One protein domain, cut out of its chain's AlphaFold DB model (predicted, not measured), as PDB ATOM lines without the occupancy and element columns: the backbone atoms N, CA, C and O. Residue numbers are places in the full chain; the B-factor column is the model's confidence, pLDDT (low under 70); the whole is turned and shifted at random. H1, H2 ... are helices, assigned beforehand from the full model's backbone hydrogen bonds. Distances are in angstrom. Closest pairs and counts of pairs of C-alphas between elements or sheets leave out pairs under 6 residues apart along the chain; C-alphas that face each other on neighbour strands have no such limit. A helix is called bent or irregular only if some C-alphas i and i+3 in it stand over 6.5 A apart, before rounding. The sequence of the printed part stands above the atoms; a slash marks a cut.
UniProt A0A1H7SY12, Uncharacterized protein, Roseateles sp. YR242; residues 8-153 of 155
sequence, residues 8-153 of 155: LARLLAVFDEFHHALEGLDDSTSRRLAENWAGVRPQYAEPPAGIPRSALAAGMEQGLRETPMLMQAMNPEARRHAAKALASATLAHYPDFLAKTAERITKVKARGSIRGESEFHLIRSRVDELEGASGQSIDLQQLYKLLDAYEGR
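Overview. This is residues 8 to 153 of the 155 residues of an uncharacterized protein of Roseateles sp. YR242 (UniProt A0A1H7SY12). A four-helix up-and-down bundle, H1 to H4, each helix running against the one before it, makes one part of the domain; at the other end of the long axis the helical hairpin of H6 and H7 is set across it. H6 crosses residues of H3 and H4, H7 lies on the far side of H6, and H5 slants away from the last turns of H4 to reach H6 and H7. The printed part has 146 residues with seven named helices, H1 to H7 in chain order, and no named strand; the class is all helix. The whole is compact, with a radius of gyration of the C-alphas of 15.9 A, and only just elongated, spanning 48 by 32 by 28 A.

Along the chain. H1 is residues 8 to 22, 21.2 A long, beginning at C-alpha 8 (183.336, 212.002, 182.962). H2 is residues 28 to 45, 25.9 A, with a kink of 39 degrees near residue 39; it is irregular, C-alphas 39 and 42 being 7.1 A apart. H3, residues 53 to 73, is the longest at 30.6 A, with a kink of 43 degrees near residue 66; it is only just irregular, C-alphas 65 and 68 being 6.8 A apart. H4 is residues 76 to 93, 25.7 A, H5 residues 95 to 111, 24.7 A, and H6 residues 117 to 130, 19.8 A. H7, residues 138 to 153, 23.3 A, ends at C-alpha 153 (151.632, 190.189, 185.868).

Arrangement. H1 and H2, a hairpin, touch at a shallow tilt of 26 degrees, closest at the C-alphas of His 19 and Ala 34, 5.1 A apart. H1 touches H4 opposite ways, the closest C-alphas being Val 14 and Ala 89, 4.9 A. With residues 8 to 11 alone H1 touches H3, the closest C-alphas being Leu 8 and Ala 57, 4.7 A. H4, with residues 79 to 87 alone, touches H6 about perpendicular at 89 degrees, closest at the C-alphas of Arg 80 and Asp 128, 4.8 A. H5 touches H4 at a steep tilt of 55 degrees, with residues 97 to 98 alone; the closest C-alphas are Leu 91 and Leu 98, 6.9 A. H6 and H7, a hairpin, touch at a shallow tilt of 33 degrees, only just short of steep, the closest C-alphas being Val 127 and Leu 140, 6.4 A. H1 and H7 are among the pairs apart. Every O i to N i+4 pair is within hydrogen-bond range in H1, H4, H5 and H6; the counts are 11 of 14 in H2, 13 of 17 in H3 and 11 of 12 in H7.

Size, cuts and confidence. The C-alphas farthest apart, Ala 49 and Ile 138, are 50.8 A apart. The printed part has no cut and no long link. Its mean pLDDT is 91.8, and residues 132 to 136 are under 70.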
ATOM      1  N   LEU A   8     183.695 211.518 181.631       94.56
ATOM      2  CA  LEU A   8     183.336 212.002 182.962       94.56
ATOM      3  C   LEU A   8     182.846 213.452 182.891       94.56
ATOM      4  O   LEU A   8     181.811 213.771 183.458       94.56
ATOM      5  N   ALA A   9     183.536 214.306 182.137       94.69
ATOM      6  CA  ALA A   9     183.149 215.699 181.954       94.69
ATOM      7  C   ALA A   9     181.802 215.845 181.225       94.69
ATOM      8  O   ALA A   9     180.993 216.687 181.601       94.69
ATOM      9  N   ARG A  10     181.523 214.993 180.227       95.75
ATOM     10  CA  ARG A  10     180.201 214.940 179.575       95.75
ATOM     11  C   ARG A  10     179.100 214.539 180.549       95.75
ATOM     12  O   ARG A  10     178.055 215.172 180.570       95.75
ATOM     13  N   LEU A  11     179.337 213.507 181.360       96.69
ATOM     14  CA  LEU A  11     178.377 213.054 182.368       96.69
ATOM     15  C   LEU A  11     178.130 214.133 183.428       96.69
ATOM     16  O   LEU A  11     176.979 214.397 183.743       96.69
ATOM     17  N   LEU A  12     179.179 214.801 183.917       96.69
ATOM     18  CA  LEU A  12     179.043 215.953 184.814       96.69
ATOM     19  C   LEU A  12     178.143 217.032 184.210       96.69
ATOM     20  O   LEU A  12     177.230 217.483 184.885       96.69
ATOM     21  N   ALA A  13     178.338 217.380 182.936       97.06
ATOM     22  CA  ALA A  13     177.495 218.362 182.261       97.06
ATOM     23  C   ALA A  13     176.025 217.912 182.140       97.06
ATOM     24  O   ALA A  13     175.131 218.720 182.377       97.06
ATOM     25  N   VAL A  14     175.763 216.623 181.858       97.56
ATOM     26  CA  VAL A  14     174.391 216.069 181.880       97.56
ATOM     27  C   VAL A  14     173.748 216.264 183.251       97.56
ATOM     28  O   VAL A  14     172.622 216.744 183.334       97.56
ATOM     29  N   PHE A  15     174.441 215.878 184.324       97.44
ATOM     30  CA  PHE A  15     173.882 215.943 185.673       97.44
ATOM     31  C   PHE A  15     173.769 217.375 186.203       97.44
ATOM     32  O   PHE A  15     172.790 217.657 186.890       97.44
ATOM     33  N   ASP A  16     174.711 218.264 185.879       97.19
ATOM     34  CA  ASP A  16     174.642 219.686 186.235       97.19
ATOM     35  C   ASP A  16     173.408 220.337 185.578       97.19
ATOM     36  O   ASP A  16     172.601 220.958 186.269       97.19
ATOM     37  N   GLU A  17     173.196 220.132 184.272       97.00
ATOM     38  CA  GLU A  17     172.033 220.687 183.563       97.00
ATOM     39  C   GLU A  17     170.709 220.063 184.029       97.00
ATOM     40  O   GLU A  17     169.735 220.778 184.271       97.00
ATOM     41  N   PHE A  18     170.673 218.739 184.208       96.94
ATOM     42  CA  PHE A  18     169.485 218.038 184.689       96.94
ATOM     43  C   PHE A  18     169.052 218.529 186.074       96.94
ATOM     44  O   PHE A  18     167.887 218.875 186.250       96.94
ATOM     45  N   HIS A  19     169.964 218.577 187.050       95.75
ATOM     46  CA  HIS A  19     169.603 218.970 188.412       95.75
ATOM     47  C   HIS A  19     169.256 220.453 188.521       95.75
ATOM     48  O   HIS A  19     168.346 220.781 189.275       95.75
ATOM     49  N   HIS A  20     169.883 221.328 187.730       94.56
ATOM     50  CA  HIS A  20     169.471 222.730 187.667       94.56
ATOM     51  C   HIS A  20     168.017 222.874 187.189       94.56
ATOM     52  O   HIS A  20     167.242 223.640 187.756       94.56
ATOM     53  N   ALA A  21     167.593 222.069 186.209       93.50
ATOM     54  CA  ALA A  21     166.202 222.061 185.756       93.50
ATOM     55  C   ALA A  21     165.206 221.551 186.821       93.50
ATOM     56  O   ALA A  21     164.013 221.843 186.727       93.50
ATOM     57  N   LEU A  22     165.667 220.807 187.835       93.50
ATOM     58  CA  LEU A  22     164.820 220.327 188.932       93.50
ATOM     59  C   LEU A  22     164.537 221.396 189.995       93.50
ATOM     60  O   LEU A  22     163.527 221.286 190.687       93.50
ATOM     61  N   GLU A  23     165.388 222.419 190.123       88.81
ATOM     62  CA  GLU A  23     165.267 223.466 191.154       88.81
ATOM     63  C   GLU A  23     163.956 224.261 191.038       88.81
ATOM     64  O   GLU A  23     163.445 224.768 192.034       88.81
ATOM     65  N   GLY A  24     163.380 224.337 189.834       84.19
ATOM     66  CA  GLY A  24     162.112 225.020 189.569       84.19
ATOM     67  C   GLY A  24     160.853 224.176 189.793       84.19
ATOM     68  O   GLY A  24     159.753 224.675 189.561       84.19
ATOM     69  N   LEU A  25     160.980 222.905 190.191       91.25
ATOM     70  CA  LEU A  25     159.838 222.005 190.364       91.25
ATOM     71  C   LEU A  25     159.358 221.996 191.818       91.25
ATOM     72  O   LEU A  25     160.133 221.680 192.723       91.25
ATOM     73  N   ASP A  26     158.062 222.241 192.027       90.75
ATOM     74  CA  ASP A  26     157.404 222.058 193.326       90.75
ATOM     75  C   ASP A  26     157.135 220.567 193.598       90.75
ATOM     76  O   ASP A  26     156.016 220.062 193.513       90.75
ATOM     77  N   ASP A  27     158.211 219.824 193.846       93.62
ATOM     78  CA  ASP A  27     158.181 218.411 194.202       93.62
ATOM     79  C   ASP A  27     159.246 218.127 195.277       93.62
ATOM     80  O   ASP A  27     160.299 218.763 195.357       93.62
ATOM     81  N   SER A  28     158.957 217.217 196.207       92.88
ATOM     82  CA  SER A  28     159.906 216.903 197.290       92.88
ATOM     83  C   SER A  28     161.064 216.024 196.809       92.88
ATOM     84  O   SER A  28     162.188 216.152 197.301       92.88
ATOM     85  N   THR A  29     160.816 215.169 195.816       93.56
ATOM     86  CA  THR A  29     161.835 214.311 195.214       93.56
ATOM     87  C   THR A  29     162.772 215.134 194.336       93.56
ATOM     88  O   THR A  29     163.980 214.915 194.395       93.56
ATOM     89  N   SER A  30     162.260 216.113 193.576       93.19
ATOM     90  CA  SER A  30     163.104 217.023 192.780       93.19
ATOM     91  C   SER A  30     164.101 217.783 193.659       93.19
ATOM     92  O   SER A  30     165.303 217.742 193.388       93.19
ATOM     93  N   ARG A  31     163.629 218.378 194.764       93.06
ATOM     94  CA  ARG A  31     164.475 219.083 195.741       93.06
ATOM     95  C   ARG A  31     165.540 218.175 196.337       93.06
ATOM     96  O   ARG A  31     166.720 218.506 196.293       93.06
ATOM     97  N   ARG A  32     165.148 216.987 196.808       93.19
ATOM     98  CA  ARG A  32     166.088 216.012 197.372       93.19
ATOM     99  C   ARG A  32     167.160 215.584 196.364       93.19
ATOM    100  O   ARG A  32     168.310 215.387 196.750       93.19
ATOM    101  N   LEU A  33     166.802 215.401 195.092       93.19
ATOM    102  CA  LEU A  33     167.773 215.057 194.048       93.19
ATOM    103  C   LEU A  33     168.757 216.207 193.804       93.19
ATOM    104  O   LEU A  33     169.960 215.959 193.764       93.19
ATOM    105  N   ALA A  34     168.267 217.446 193.700       92.44
ATOM    106  CA  ALA A  34     169.112 218.627 193.523       92.44
ATOM    107  C   ALA A  34     170.070 218.842 194.712       92.44
ATOM    108  O   ALA A  34     171.271 219.014 194.512       92.44
ATOM    109  N   GLU A  35     169.573 218.734 195.948       92.38
ATOM    110  CA  GLU A  35     170.381 218.834 197.172       92.38
ATOM    111  C   GLU A  35     171.453 217.740 197.246       92.38
ATOM    112  O   GLU A  35     172.623 218.019 197.526       92.38
ATOM    113  N   ASN A  36     171.078 216.490 196.952       92.75
ATOM    114  CA  ASN A  36     172.024 215.382 196.925       92.75
ATOM    115  C   ASN A  36     173.117 215.618 195.875       92.75
ATOM    116  O   ASN A  36     174.298 215.427 196.168       92.75
ATOM    117  N   TRP A  37     172.745 216.078 194.675       94.62
ATOM    118  CA  TRP A  37     173.715 216.422 193.641       94.62
ATOM    119  C   TRP A  37     174.682 217.503 194.107       94.62
ATOM    120  O   TRP A  37     175.888 217.292 194.018       94.62
ATOM    121  N   ALA A  38     174.188 218.600 194.685       93.19
ATOM    122  CA  ALA A  38     175.037 219.664 195.220       93.19
ATOM    123  C   ALA A  38     176.068 219.137 196.240       93.19
ATOM    124  O   ALA A  38     177.224 219.564 196.228       93.19
ATOM    125  N   GLY A  39     175.681 218.161 197.070       93.19
ATOM    126  CA  GLY A  39     176.574 217.515 198.035       93.19
ATOM    127  C   GLY A  39     177.630 216.587 197.415       93.19
ATOM    128  O   GLY A  39     178.772 216.555 197.881       93.19
ATOM    129  N   VAL A  40     177.287 215.825 196.370       92.50
ATOM    130  CA  VAL A  40     178.201 214.821 195.782       92.50
ATOM    131  C   VAL A  40     178.998 215.333 194.583       92.50
ATOM    132  O   VAL A  40     180.077 214.813 194.298       92.50
ATOM    133  N   ARG A  41     178.519 216.367 193.886       94.56
ATOM    134  CA  ARG A  41     179.122 216.918 192.663       94.56
ATOM    135  C   ARG A  41     180.604 217.288 192.809       94.56
ATOM    136  O   ARG A  41     181.364 216.951 191.894       94.56
ATOM    137  N   PRO A  42     181.078 217.898 193.919       93.44
ATOM    138  CA  PRO A  42     182.504 218.179 194.103       93.44
ATOM    139  C   PRO A  42     183.388 216.927 194.020       93.44
ATOM    140  O   PRO A  42     184.466 216.989 193.443       93.44
ATOM    141  N   GLN A  43     182.902 215.773 194.490       90.69
ATOM    142  CA  GLN A  43     183.653 214.509 194.489       90.69
ATOM    143  C   GLN A  43     183.879 213.955 193.072       90.69
ATOM    144  O   GLN A  43     184.815 213.191 192.842       90.69
ATOM    145  N   TYR A  44     183.028 214.332 192.113       90.69
ATOM    146  CA  TYR A  44     183.177 213.959 190.705       90.69
ATOM    147  C   TYR A  44     183.984 214.991 189.911       90.69
ATOM    148  O   TYR A  44     184.723 214.621 188.993       90.69
ATOM    149  N   ALA A  45     183.845 216.274 190.250       89.62
ATOM    150  CA  ALA A  45     184.588 217.362 189.618       89.62
ATOM    151  C   ALA A  45     186.074 217.334 189.999       89.62
ATOM    152  O   ALA A  45     186.940 217.477 189.133       89.62
ATOM    153  N   GLU A  46     186.352 217.064 191.274       89.31
ATOM    154  CA  GLU A  46     187.683 216.956 191.863       89.31
ATOM    155  C   GLU A  46     187.814 215.592 192.561       89.31
ATOM    156  O   GLU A  46     187.658 215.484 193.778       89.31
ATOM    157  N   PRO A  47     188.061 214.517 191.787       86.56
ATOM    158  CA  PRO A  47     188.169 213.170 192.327       86.56
ATOM    159  C   PRO A  47     189.218 213.064 193.437       86.56
ATOM    160  O   PRO A  47     190.345 213.536 193.245       86.56
ATOM    161  N   PRO A  48     188.912 212.371 194.549       84.81
ATOM    162  CA  PRO A  48     189.910 212.007 195.542       84.81
ATOM    163  C   PRO A  48     191.110 211.293 194.912       84.81
ATOM    164  O   PRO A  48     190.976 210.530 193.946       84.81
ATOM    165  N   ALA A  49     192.294 211.514 195.488       87.62
ATOM    166  CA  ALA A  49     193.519 210.876 195.026       87.62
ATOM    167  C   ALA A  49     193.365 209.344 194.992       87.62
ATOM    168  O   ALA A  49     192.866 208.731 195.933       87.62
ATOM    169  N   GLY A  50     193.802 208.726 193.893       87.69
ATOM    170  CA  GLY A  50     193.750 207.273 193.711       87.69
ATOM    171  C   GLY A  50     192.464 206.733 193.079       87.69
ATOM    172  O   GLY A  50     192.439 205.555 192.731       87.69
ATOM    173  N   ILE A  51     191.429 207.554 192.852       89.88
ATOM    174  CA  ILE A  51     190.218 207.111 192.145       89.88
ATOM    175  C   ILE A  51     190.353 207.370 190.634       89.88
ATOM    176  O   ILE A  51     190.474 208.523 190.208       89.88
ATOM    177  N   PRO A  52     190.286 206.333 189.777       91.69
ATOM    178  CA  PRO A  52     190.336 206.533 188.334       91.69
ATOM    179  C   PRO A  52     189.098 207.278 187.819       91.69
ATOM    180  O   PRO A  52     187.961 206.875 188.072       91.69
ATOM    181  N   ARG A  53     189.304 208.299 186.977       91.44
ATOM    182  CA  ARG A  53     188.211 209.024 186.288       91.44
ATOM    183  C   ARG A  53     187.282 208.091 185.502       91.44
ATOM    184  O   ARG A  53     186.091 208.357 185.388       91.44
ATOM    185  N   SER A  54     187.813 206.995 184.961       92.69
ATOM    186  CA  SER A  54     187.036 205.977 184.243       92.69
ATOM    187  C   SER A  54     186.075 205.208 185.153       92.69
ATOM    188  O   SER A  54     184.962 204.909 184.722       92.69
ATOM    189  N   ALA A  55     186.469 204.927 186.399       93.38
ATOM    190  CA  ALA A  55     185.612 204.276 187.387       93.38
ATOM    191  C   ALA A  55     184.449 205.197 187.783       93.38
ATOM    192  O   ALA A  55     183.294 204.776 187.765       93.38
ATOM    193  N   LEU A  56     184.736 206.484 188.011       94.50
ATOM    194  CA  LEU A  56     183.706 207.500 188.251       94.50
ATOM    195  C   LEU A  56     182.753 207.643 187.062       94.50
ATOM    196  O   LEU A  56     181.540 207.654 187.239       94.50
ATOM    197  N   ALA A  57     183.283 207.681 185.836       95.25
ATOM    198  CA  ALA A  57     182.459 207.743 184.633       95.25
ATOM    199  C   ALA A  57     181.560 206.506 184.465       95.25
ATOM    200  O   ALA A  57     180.455 206.622 183.943       95.25
ATOM    201  N   ALA A  58     182.019 205.319 184.872       94.69
ATOM    202  CA  ALA A  58     181.194 204.113 184.855       94.69
ATOM    203  C   ALA A  58     180.049 204.208 185.876       94.69
ATOM    204  O   ALA A  58     178.900 203.965 185.508       94.69
ATOM    205  N   GLY A  59     180.349 204.643 187.105       94.75
ATOM    206  CA  GLY A  59     179.350 204.863 188.155       94.75
ATOM    207  C   GLY A  59     178.313 205.923 187.777       94.75
ATOM    208  O   GLY A  59     177.118 205.679 187.890       94.75
ATOM    209  N   MET A  60     178.739 207.062 187.229       95.81
ATOM    210  CA  MET A  60     177.818 208.106 186.762       95.81
ATOM    211  C   MET A  60     176.961 207.649 185.580       95.81
ATOM    212  O   MET A  60     175.786 207.991 185.504       95.81
ATOM    213  N   GLU A  61     177.511 206.857 184.656       95.56
ATOM    214  CA  GLU A  61     176.712 206.303 183.560       95.56
ATOM    215  C   GLU A  61     175.681 205.286 184.068       95.56
ATOM    216  O   GLU A  61     174.591 205.185 183.508       95.56
ATOM    217  N   GLN A  62     176.003 204.523 185.114       93.69
ATOM    218  CA  GLN A  62     175.016 203.699 185.803       93.69
ATOM    219  C   GLN A  62     173.954 204.570 186.481       93.69
ATOM    220  O   GLN A  62     172.773 204.349 186.230       93.69
ATOM    221  N   GLY A  63     174.356 205.608 187.217       94.38
ATOM    222  CA  GLY A  63     173.429 206.573 187.812       94.38
ATOM    223  C   GLY A  63     172.470 207.159 186.776       94.38
ATOM    224  O   GLY A  63     171.266 207.154 186.989       94.38
ATOM    225  N   LEU A  64     172.968 207.538 185.594       95.38
ATOM    226  CA  LEU A  64     172.145 208.066 184.502       95.38
ATOM    227  C   LEU A  64     171.083 207.060 184.019       95.38
ATOM    228  O   LEU A  64     169.984 207.453 183.637       95.38
ATOM    229  N   ARG A  65     171.385 205.753 184.049       93.06
ATOM    230  CA  ARG A  65     170.411 204.692 183.725       93.06
ATOM    231  C   ARG A  65     169.363 204.497 184.814       93.06
ATOM    232  O   ARG A  65     168.267 204.045 184.498       93.06
ATOM    233  N   GLU A  66     169.717 204.772 186.063       92.44
ATOM    234  CA  GLU A  66     168.871 204.559 187.238       92.44
ATOM    235  C   GLU A  66     168.035 205.798 187.589       92.44
ATOM    236  O   GLU A  66     166.979 205.659 188.199       92.44
ATOM    237  N   THR A  67     168.417 206.998 187.136       93.94
ATOM    238  CA  THR A  67     167.642 208.234 187.341       93.94
ATOM    239  C   THR A  67     166.147 208.085 186.994       93.94
ATOM    240  O   THR A  67     165.325 208.479 187.821       93.94
ATOM    241  N   PRO A  68     165.738 207.458 185.867       93.12
ATOM    242  CA  PRO A  68     164.331 207.133 185.579       93.12
ATOM    243  C   PRO A  68     163.555 206.429 186.693       93.12
ATOM    244  O   PRO A  68     162.364 206.691 186.871       93.12
ATOM    245  N   MET A  69     164.218 205.539 187.433       93.12
ATOM    246  CA  MET A  69     163.632 204.841 188.575       93.12
ATOM    247  C   MET A  69     163.421 205.803 189.743       93.12
ATOM    248  O   MET A  69     162.340 205.840 190.320       93.12
ATOM    249  N   LEU A  70     164.421 206.633 190.050       91.75
ATOM    250  CA  LEU A  70     164.348 207.611 191.141       91.75
ATOM    251  C   LEU A  70     163.248 208.655 190.911       91.75
ATOM    252  O   LEU A  70     162.564 209.055 191.849       91.75
ATOM    253  N   MET A  71     163.038 209.060 189.657       93.38
ATOM    254  CA  MET A  71     161.992 210.015 189.287       93.38
ATOM    255  C   MET A  71     160.572 209.451 189.440       93.38
ATOM    256  O   MET A  71     159.623 210.228 189.426       93.38
ATOM    257  N   GLN A  72     160.375 208.135 189.604       90.88
ATOM    258  CA  GLN A  72     159.021 207.573 189.742       90.88
ATOM    259  C   GLN A  72     158.276 208.064 190.982       90.88
ATOM    260  O   GLN A  72     157.050 208.131 190.945       90.88
ATOM    261  N   ALA A  73     159.001 208.438 192.039       92.56
ATOM    262  CA  ALA A  73     158.418 208.990 193.259       92.56
ATOM    263  C   ALA A  73     157.925 210.443 193.104       92.56
ATOM    264  O   ALA A  73     157.248 210.951 193.996       92.56
ATOM    265  N   MET A  74     158.255 211.117 191.996       94.56
ATOM    266  CA  MET A  74     157.728 212.445 191.684       94.56
ATOM    267  C   MET A  74     156.255 212.362 191.289       94.56
ATOM    268  O   MET A  74     155.802 211.378 190.691       94.56
ATOM    269  N   ASN A  75     155.519 213.445 191.532       93.38
ATOM    270  CA  ASN A  75     154.187 213.587 190.952       93.38
ATOM    271  C   ASN A  75     154.246 213.565 189.400       93.38
ATOM    272  O   ASN A  75     155.288 213.892 188.821       93.38
ATOM    273  N   PRO A  76     153.157 213.195 188.693       91.06
ATOM    274  CA  PRO A  76     153.194 212.986 187.241       91.06
ATOM    275  C   PRO A  76     153.675 214.196 186.431       91.06
ATOM    276  O   PRO A  76     154.375 214.039 185.430       91.06
ATOM    277  N   GLU A  77     153.323 215.411 186.857       91.38
ATOM    278  CA  GLU A  77     153.725 216.626 186.159       91.38
ATOM    279  C   GLU A  77     155.219 216.906 186.333       91.38
ATOM    280  O   GLU A  77     155.913 217.129 185.335       91.38
ATOM    281  N   ALA A  78     155.724 216.837 187.565       93.81
ATOM    282  CA  ALA A  78     157.144 216.995 187.857       93.81
ATOM    283  C   ALA A  78     157.979 215.903 187.175       93.81
ATOM    284  O   ALA A  78     158.993 216.208 186.548       93.81
ATOM    285  N   ARG A  79     157.516 214.645 187.200       94.50
ATOM    286  CA  ARG A  79     158.195 213.517 186.549       94.50
ATOM    287  C   ARG A  79     158.352 213.727 185.048       94.50
ATOM    288  O   ARG A  79     159.425 213.495 184.502       94.50
ATOM    289  N   ARG A  80     157.302 214.205 184.377       91.75
ATOM    290  CA  ARG A  80     157.339 214.536 182.947       91.75
ATOM    291  C   ARG A  80     158.321 215.665 182.639       91.75
ATOM    292  O   ARG A  80     159.069 215.566 181.667       91.75
ATOM    293  N   HIS A  81     158.342 216.720 183.453       93.25
ATOM    294  CA  HIS A  81     159.326 217.796 183.301       93.25
ATOM    295  C   HIS A  81     160.755 217.279 183.500       93.25
ATOM    296  O   HIS A  81     161.617 217.537 182.662       93.25
ATOM    297  N   ALA A  82     160.988 216.479 184.539       94.62
ATOM    298  CA  ALA A  82     162.283 215.876 184.825       94.62
ATOM    299  C   ALA A  82     162.743 214.920 183.709       94.62
ATOM    300  O   ALA A  82     163.890 214.999 183.273       94.62
ATOM    301  N   ALA A  83     161.855 214.075 183.175       93.88
ATOM    302  CA  ALA A  83     162.162 213.179 182.059       93.88
ATOM    303  C   ALA A  83     162.596 213.954 180.804       93.88
ATOM    304  O   ALA A  83     163.597 213.609 180.174       93.88
ATOM    305  N   LYS A  84     161.891 215.044 180.472       92.88
ATOM    306  CA  LYS A  84     162.277 215.939 179.372       92.88
ATOM    307  C   LYS A  84     163.616 216.625 179.627       92.88
ATOM    308  O   LYS A  84     164.444 216.674 178.723       92.88
ATOM    309  N   ALA A  85     163.836 217.138 180.835       94.94
ATOM    310  CA  ALA A  85     165.094 217.780 181.204       94.94
ATOM    311  C   ALA A  85     166.273 216.803 181.079       94.94
ATOM    312  O   ALA A  85     167.289 217.134 180.472       94.94
ATOM    313  N   LEU A  86     166.108 215.569 181.564       95.69
ATOM    314  CA  LEU A  86     167.120 214.522 181.463       95.69
ATOM    315  C   LEU A  86     167.427 214.167 180.003       95.69
ATOM    316  O   LEU A  86     168.596 214.046 179.630       95.69
ATOM    317  N   ALA A  87     166.394 214.015 179.168       93.56
ATOM    318  CA  ALA A  87     166.551 213.729 177.744       93.56
ATOM    319  C   ALA A  87     167.293 214.862 177.016       93.56
ATOM    320  O   ALA A  87     168.252 214.590 176.291       93.56
ATOM    321  N   SER A  88     166.913 216.121 177.261       94.69
ATOM    322  CA  SER A  88     167.554 217.308 176.679       94.69
ATOM    323  C   SER A  88     169.019 217.442 177.099       94.69
ATOM    324  O   SER A  88     169.891 217.545 176.233       94.69
ATOM    325  N   ALA A  89     169.311 217.333 178.398       96.94
ATOM    326  CA  ALA A  89     170.676 217.402 178.915       96.94
ATOM    327  C   ALA A  89     171.552 216.272 178.345       96.94
ATOM    328  O   ALA A  89     172.698 216.482 177.935       96.94
ATOM    329  N   THR A  90     171.001 215.058 178.248       96.19
ATOM    330  CA  THR A  90     171.714 213.917 177.657       96.19
ATOM    331  C   THR A  90     171.961 214.122 176.164       96.19
ATOM    332  O   THR A  90     173.043 213.793 175.682       96.19
ATOM    333  N   LEU A  91     171.007 214.691 175.424       95.06
ATOM    334  CA  LEU A  91     171.177 214.995 174.004       95.06
ATOM    335  C   LEU A  91     172.293 216.019 173.777       95.06
ATOM    336  O   LEU A  91     173.107 215.839 172.870       95.06
ATOM    337  N   ALA A  92     172.350 217.057 174.613       95.62
ATOM    338  CA  ALA A  92     173.342 218.119 174.517       95.62
ATOM    339  C   ALA A  92     174.767 217.625 174.817       95.62
ATOM    340  O   ALA A  92     175.703 217.935 174.076       95.62
ATOM    341  N   HIS A  93     174.939 216.821 175.874       96.56
ATOM    342  CA  HIS A  93     176.276 216.510 176.402       96.56
ATOM    343  C   HIS A  93     176.732 215.071 176.172       96.56
ATOM    344  O   HIS A  93     177.939 214.816 176.088       96.56
ATOM    345  N   TYR A  94     175.808 214.114 176.042       95.56
ATOM    346  CA  TYR A  94     176.145 212.701 175.859       95.56
ATOM    347  C   TYR A  94     175.222 211.930 174.885       95.56
ATOM    348  O   TYR A  94     174.637 210.905 175.252       95.56
ATOM    349  N   PRO A  95     175.147 212.335 173.600       93.38
ATOM    350  CA  PRO A  95     174.218 211.748 172.626       93.38
ATOM    351  C   PRO A  95     174.437 210.247 172.366       93.38
ATOM    352  O   PRO A  95     173.480 209.518 172.103       93.38
ATOM    353  N   ASP A  96     175.666 209.737 172.510       92.12
ATOM    354  CA  ASP A  96     175.964 208.302 172.351       92.12
ATOM    355  C   ASP A  96     175.191 207.429 173.358       92.12
ATOM    356  O   ASP A  96     174.884 206.265 173.085       92.12
ATOM    357  N   PHE A  97     174.874 207.973 174.539       92.75
ATOM    358  CA  PHE A  97     174.050 207.284 175.528       92.75
ATOM    359  C   PHE A  97     172.599 207.152 175.057       92.75
ATOM    360  O   PHE A  97     171.989 206.095 175.243       92.75
ATOM    361  N   LEU A  98     172.053 208.180 174.395       89.38
ATOM    362  CA  LEU A  98     170.706 208.129 173.827       89.38
ATOM    363  C   LEU A  98     170.604 207.092 172.713       89.38
ATOM    364  O   LEU A  98     169.640 206.333 172.699       89.38
ATOM    365  N   ALA A  99     171.614 206.983 171.845       90.62
ATOM    366  CA  ALA A  99     171.640 205.956 170.801       90.62
ATOM    367  C   ALA A  99     171.533 204.540 171.402       90.62
ATOM    368  O   ALA A  99     170.656 203.757 171.033       90.62
ATOM    369  N   LYS A 100     172.343 204.244 172.427       91.81
ATOM    370  CA  LYS A 100     172.284 202.963 173.157       91.81
ATOM    371  C   LYS A 100     170.941 202.748 173.857       91.81
ATOM    372  O   LYS A 100     170.450 201.624 173.944       91.81
ATOM    373  N   THR A 101     170.347 203.815 174.379       91.88
ATOM    374  CA  THR A 101     169.050 203.765 175.063       91.88
ATOM    375  C   THR A 101     167.916 203.481 174.074       91.88
ATOM    376  O   THR A 101     167.085 202.611 174.333       91.88
ATOM    377  N   ALA A 102     167.937 204.108 172.898       91.94
ATOM    378  CA  ALA A 102     166.993 203.861 171.811       91.94
ATOM    379  C   ALA A 102     167.079 202.421 171.276       91.94
ATOM    380  O   ALA A 102     166.051 201.785 171.026       91.94
ATOM    381  N   GLU A 103     168.286 201.856 171.169       94.06
ATOM    382  CA  GLU A 103     168.463 200.439 170.830       94.06
ATOM    383  C   GLU A 103     167.840 199.512 171.880       94.06
ATOM    384  O   GLU A 103     167.196 198.519 171.530       94.06
ATOM    385  N   ARG A 104     168.002 199.821 173.176       93.81
ATOM    386  CA  ARG A 104     167.376 199.046 174.260       93.81
ATOM    387  C   ARG A 104     165.854 199.101 174.164       93.81
ATOM    388  O   ARG A 104     165.226 198.048 174.208       93.81
ATOM    389  N   ILE A 105     165.273 200.285 173.966       94.62
ATOM    390  CA  ILE A 105     163.822 200.450 173.782       94.62
ATOM    391  C   ILE A 105     163.345 199.646 172.567       94.62
ATOM    392  O   ILE A 105     162.387 198.884 172.675       94.62
ATOM    393  N   THR A 106     164.051 199.730 171.437       95.44
ATOM    394  CA  THR A 106     163.741 198.946 170.229       95.44
ATOM    395  C   THR A 106     163.735 197.444 170.515       95.44
ATOM    396  O   THR A 106     162.806 196.748 170.109       95.44
ATOM    397  N   LYS A 107     164.718 196.934 171.268       96.12
ATOM    398  CA  LYS A 107     164.778 195.517 171.667       96.12
ATOM    399  C   LYS A 107     163.610 195.116 172.573       96.12
ATOM    400  O   LYS A 107     163.045 194.043 172.376       96.12
ATOM    401  N   VAL A 108     163.229 195.961 173.534       96.56
ATOM    402  CA  VAL A 108     162.066 195.715 174.408       96.56
ATOM    403  C   VAL A 108     160.777 195.672 173.580       96.56
ATOM    404  O   VAL A 108     159.997 194.730 173.712       96.56
ATOM    405  N   LYS A 109     160.593 196.635 172.669       95.50
ATOM    406  CA  LYS A 109     159.438 196.705 171.765       95.50
ATOM    407  C   LYS A 109     159.342 195.499 170.836       95.50
ATOM    408  O   LYS A 109     158.275 194.905 170.738       95.50
ATOM    409  N   ALA A 110     160.445 195.126 170.184       95.56
ATOM    410  CA  ALA A 110     160.494 193.978 169.279       95.56
ATOM    411  C   ALA A 110     160.173 192.665 170.003       95.56
ATOM    412  O   ALA A 110     159.522 191.786 169.450       95.56
ATOM    413  N   ARG A 111     160.599 192.550 171.265       95.94
ATOM    414  CA  ARG A 111     160.295 191.404 172.122       95.94
ATOM    415  C   ARG A 111     158.851 191.399 172.639       95.94
ATOM    416  O   ARG A 111     158.364 190.346 173.037       95.94
ATOM    417  N   GLY A 112     158.189 192.552 172.698       95.44
ATOM    418  CA  GLY A 112     156.802 192.667 173.154       95.44
ATOM    419  C   GLY A 112     156.589 192.446 174.658       95.44
ATOM    420  O   GLY A 112     155.458 192.243 175.080       95.44
ATOM    421  N   SER A 113     157.645 192.451 175.482       96.12
ATOM    422  CA  SER A 113     157.523 192.247 176.934       96.12
ATOM    423  C   SER A 113     158.651 192.906 177.723       96.12
ATOM    424  O   SER A 113     159.812 192.872 177.308       96.12
ATOM    425  N   ILE A 114     158.321 193.459 178.892       97.31
ATOM    426  CA  ILE A 114     159.277 193.926 179.909       97.31
ATOM    427  C   ILE A 114     159.680 192.739 180.798       97.31
ATOM    428  O   ILE A 114     158.823 191.937 181.187       97.31
ATOM    429  N   ARG A 115     160.982 192.611 181.085       94.31
ATOM    430  CA  ARG A 115     161.573 191.512 181.874       94.31
ATOM    431  C   ARG A 115     161.886 191.869 183.325       94.31
ATOM    432  O   ARG A 115     162.174 190.967 184.101       94.31
ATOM    433  N   GLY A 116     161.864 193.146 183.682       93.31
ATOM    434  CA  GLY A 116     162.127 193.588 185.048       93.31
ATOM    435  C   GLY A 116     162.098 195.103 185.192       93.31
ATOM    436  O   GLY A 116     161.924 195.832 184.212       93.31
ATOM    437  N   GLU A 117     162.334 195.563 186.416       92.12
ATOM    438  CA  GLU A 117     162.178 196.964 186.827       92.12
ATOM    439  C   GLU A 117     163.010 197.944 185.993       92.12
ATOM    440  O   GLU A 117     162.503 198.968 185.549       92.12
ATOM    441  N   SER A 118     164.270 197.614 185.680       91.31
ATOM    442  CA  SER A 118     165.118 198.498 184.861       91.31
ATOM    443  C   SER A 118     164.508 198.786 183.483       91.31
ATOM    444  O   SER A 118     164.589 199.909 182.984       91.31
ATOM    445  N   GLU A 119     163.888 197.783 182.853       94.81
ATOM    446  CA  GLU A 119     163.201 197.974 181.576       94.81
ATOM    447  C   GLU A 119     161.858 198.685 181.765       94.81
ATOM    448  O   GLU A 119     161.517 199.532 180.946       94.81
ATOM    449  N   PHE A 120     161.133 198.406 182.850       95.69
ATOM    450  CA  PHE A 120     159.908 199.127 183.194       95.69
ATOM    451  C   PHE A 120     160.165 200.637 183.321       95.69
ATOM    452  O   PHE A 120     159.530 201.427 182.625       95.69
ATOM    453  N   HIS A 121     161.153 201.046 184.120       94.56
ATOM    454  CA  HIS A 121     161.485 202.459 184.323       94.56
ATOM    455  C   HIS A 121     162.012 203.133 183.055       94.56
ATOM    456  O   HIS A 121     161.698 204.295 182.800       94.56
ATOM    457  N   LEU A 122     162.760 202.399 182.222       93.94
ATOM    458  CA  LEU A 122     163.174 202.871 180.903       93.94
ATOM    459  C   LEU A 122     161.963 203.190 180.012       93.94
ATOM    460  O   LEU A 122     161.905 204.264 179.415       93.94
ATOM    461  N   ILE A 123     160.997 202.271 179.922       95.94
ATOM    462  CA  ILE A 123     159.791 202.467 179.106       95.94
ATOM    463  C   ILE A 123     158.905 203.570 179.696       95.94
ATOM    464  O   ILE A 123     158.451 204.435 178.948       95.94
ATOM    465  N   ARG A 124     158.710 203.607 181.021       95.00
ATOM    466  CA  ARG A 124     157.903 204.637 181.689       95.00
ATOM    467  C   ARG A 124     158.473 206.037 181.482       95.00
ATOM    468  O   ARG A 124     157.730 206.936 181.109       95.00
ATOM    469  N   SER A 125     159.786 206.211 181.628       92.50
ATOM    470  CA  SER A 125     160.423 207.504 181.364       92.50
ATOM    471  C   SER A 125     160.323 207.917 179.896       92.50
ATOM    472  O   SER A 125     160.208 209.109 179.620       92.50
ATOM    473  N   ARG A 126     160.337 206.964 178.950       92.94
ATOM    474  CA  ARG A 126     160.106 207.265 177.530       92.94
ATOM    475  C   ARG A 126     158.666 207.713 177.269       92.94
ATOM    476  O   ARG A 126     158.454 208.606 176.455       92.94
ATOM    477  N   VAL A 127     157.690 207.111 177.947       93.56
ATOM    478  CA  VAL A 127     156.293 207.569 177.919       93.56
ATOM    479  C   VAL A 127     156.201 208.994 178.461       93.56
ATOM    480  O   VAL A 127     155.707 209.861 177.749       93.56
ATOM    481  N   ASP A 128     156.758 209.255 179.649       91.81
ATOM    482  CA  ASP A 128     156.740 210.586 180.273       91.81
ATOM    483  C   ASP A 128     157.348 211.661 179.340       91.81
ATOM    484  O   ASP A 128     156.804 212.758 179.212       91.81
ATOM    485  N   GLU A 129     158.435 211.344 178.626       88.75
ATOM    486  CA  GLU A 129     159.029 212.221 177.603       88.75
ATOM    487  C   GLU A 129     158.059 212.505 176.438       88.75
ATOM    488  O   GLU A 129     157.862 213.664 176.053       88.75
ATOM    489  N   LEU A 130     157.442 211.455 175.883       88.44
ATOM    490  CA  LEU A 130     156.590 211.521 174.692       88.44
ATOM    491  C   LEU A 130     155.233 212.181 174.945       88.44
ATOM    492  O   LEU A 130     154.740 212.891 174.074       88.44
ATOM    493  N   GLU A 131     154.634 212.002 176.120       84.44
ATOM    494  CA  GLU A 131     153.330 212.597 176.458       84.44
ATOM    495  C   GLU A 131     153.328 214.126 176.424       84.44
ATOM    496  O   GLU A 131     152.280 214.758 176.308       84.44
ATOM    497  N   GLY A 132     154.502 214.742 176.537       63.47
ATOM    498  CA  GLY A 132     154.636 216.184 176.462       63.47
ATOM    499  C   GLY A 132     154.974 216.729 175.071       63.47
ATOM    500  O   GLY A 132     155.194 217.937 174.978       63.47
ATOM    501  N   ALA A 133     155.052 215.887 174.039       61.19
ATOM    502  CA  ALA A 133     155.143 216.282 172.638       61.19
ATOM    503  C   ALA A 133     153.813 215.914 171.964       61.19
ATOM    504  O   ALA A 133     153.383 214.769 171.996       61.19
ATOM    505  N   SER A 134     153.112 216.902 171.411       53.69
ATOM    506  CA  SER A 134     151.757 216.770 170.864       53.69
ATOM    507  C   SER A 134     151.591 215.569 169.919       53.69
ATOM    508  O   SER A 134     152.037 215.617 168.774       53.69
ATOM    509  N   GLY A 135     150.900 214.525 170.386       54.94
ATOM    510  CA  GLY A 135     150.359 213.457 169.545       54.94
ATOM    511  C   GLY A 135     150.396 212.072 170.187       54.94
ATOM    512  O   GLY A 135     151.462 211.543 170.493       54.94
ATOM    513  N   GLN A 136     149.224 211.436 170.303       60.44
ATOM    514  CA  GLN A 136     149.122 209.986 170.475       60.44
ATOM    515  C   GLN A 136     149.705 209.304 169.232       60.44
ATOM    516  O   GLN A 136     149.019 209.094 168.233       60.44
ATOM    517  N   SER A 137     150.995 208.993 169.273       75.38
ATOM    518  CA  SER A 137     151.639 208.196 168.239       75.38
ATOM    519  C   SER A 137     151.361 206.708 168.476       75.38
ATOM    520  O   SER A 137     151.154 206.260 169.606       75.38
ATOM    521  N   ILE A 138     151.397 205.915 167.400       78.62
ATOM    522  CA  ILE A 138     151.378 204.441 167.474       78.62
ATOM    523  C   ILE A 138     152.474 203.935 168.427       78.62
ATOM    524  O   ILE A 138     152.284 202.943 169.130       78.62
ATOM    525  N   ASP A 139     153.601 204.651 168.483       84.81
ATOM    526  CA  ASP A 139     154.701 204.364 169.397       84.81
ATOM    527  C   ASP A 139     154.258 204.476 170.861       84.81
ATOM    528  O   ASP A 139     154.416 203.525 171.623       84.81
ATOM    529  N   LEU A 140     153.602 205.578 171.241       90.19
ATOM    530  CA  LEU A 140     153.112 205.789 172.604       90.19
ATOM    531  C   LEU A 140     152.115 204.701 173.037       90.19
ATOM    532  O   LEU A 140     152.232 204.157 174.133       90.19
ATOM    533  N   GLN A 141     151.180 204.323 172.158       90.94
ATOM    534  CA  GLN A 141     150.235 203.232 172.434       90.94
ATOM    535  C   GLN A 141     150.941 201.888 172.637       90.94
ATOM    536  O   GLN A 141     150.541 201.097 173.492       90.94
ATOM    537  N   GLN A 142     151.987 201.605 171.858       93.62
ATOM    538  CA  GLN A 142     152.766 200.381 172.020       93.62
ATOM    539  C   GLN A 142     153.502 200.357 173.363       93.62
ATOM    540  O   GLN A 142     153.529 199.314 174.016       93.62
ATOM    541  N   LEU A 143     154.079 201.484 173.786       94.94
ATOM    542  CA  LEU A 143     154.756 201.590 175.080       94.94
ATOM    543  C   LEU A 143     153.782 201.388 176.246       94.94
ATOM    544  O   LEU A 143     154.111 200.654 177.172       94.94
ATOM    545  N   TYR A 144     152.570 201.944 176.160       95.06
ATOM    546  CA  TYR A 144     151.521 201.714 177.155       95.06
ATOM    547  C   TYR A 144     151.157 200.238 177.302       95.06
ATOM    548  O   TYR A 144     151.221 199.703 178.404       95.06
ATOM    549  N   LYS A 145     150.922 199.534 176.188       95.44
ATOM    550  CA  LYS A 145     150.629 198.090 176.220       95.44
ATOM    551  C   LYS A 145     151.725 197.272 176.909       95.44
ATOM    552  O   LYS A 145     151.425 196.263 177.540       95.44
ATOM    553  N   LEU A 146     152.992 197.671 176.768       96.94
ATOM    554  CA  LEU A 146     154.107 196.998 177.439       96.94
ATOM    555  C   LEU A 146     154.064 197.202 178.957       96.94
ATOM    556  O   LEU A 146     154.346 196.251 179.688       96.94
ATOM    557  N   LEU A 147     153.741 198.419 179.406       95.88
ATOM    558  CA  LEU A 147     153.609 198.757 180.825       95.88
ATOM    559  C   LEU A 147     152.434 197.995 181.446       95.88
ATOM    560  O   LEU A 147     152.657 197.233 182.386       95.88
ATOM    561  N   ASP A 148     151.248 198.080 180.839       95.62
ATOM    562  CA  ASP A 148     150.033 197.412 181.322       95.62
ATOM    563  C   ASP A 148     150.245 195.892 181.457       95.62
ATOM    564  O   ASP A 148     149.882 195.272 182.457       95.62
ATOM    565  N   ALA A 149     150.896 195.272 180.466       94.88
ATOM    566  CA  ALA A 149     151.195 193.841 180.486       94.88
ATOM    567  C   ALA A 149     152.232 193.444 181.552       94.88
ATOM    568  O   ALA A 149     152.292 192.282 181.962       94.88
ATOM    569  N   TYR A 150     153.109 194.354 181.973       95.81
ATOM    570  CA  TYR A 150     154.054 194.102 183.061       95.81
ATOM    571  C   TYR A 150     153.383 194.245 184.428       95.81
ATOM    572  O   TYR A 150     153.531 193.361 185.274       95.81
ATOM    573  N   GLU A 151     152.603 195.306 184.612       91.62
ATOM    574  CA  GLU A 151     151.877 195.586 185.852       91.62
ATOM    575  C   GLU A 151     150.819 194.513 186.132       91.62
ATOM    576  O   GLU A 151     150.791 193.962 187.228       91.62
ATOM    577  N   GLY A 152     150.047 194.093 185.122       88.81
ATOM    578  CA  GLY A 152     149.049 193.025 185.265       88.81
ATOM    579  C   GLY A 152     149.617 191.630 185.565       88.81
ATOM    580  O   GLY A 152     148.855 190.733 185.907       88.81
ATOM    581  N   ARG A 153     150.936 191.422 185.436       81.88
ATOM    582  CA  ARG A 153     151.632 190.189 185.868       81.88
ATOM    583  C   ARG A 153     152.225 190.293 187.273       81.88
ATOM    584  O   ARG A 153     152.653 189.279 187.814       81.88
TER     585      ARG A 153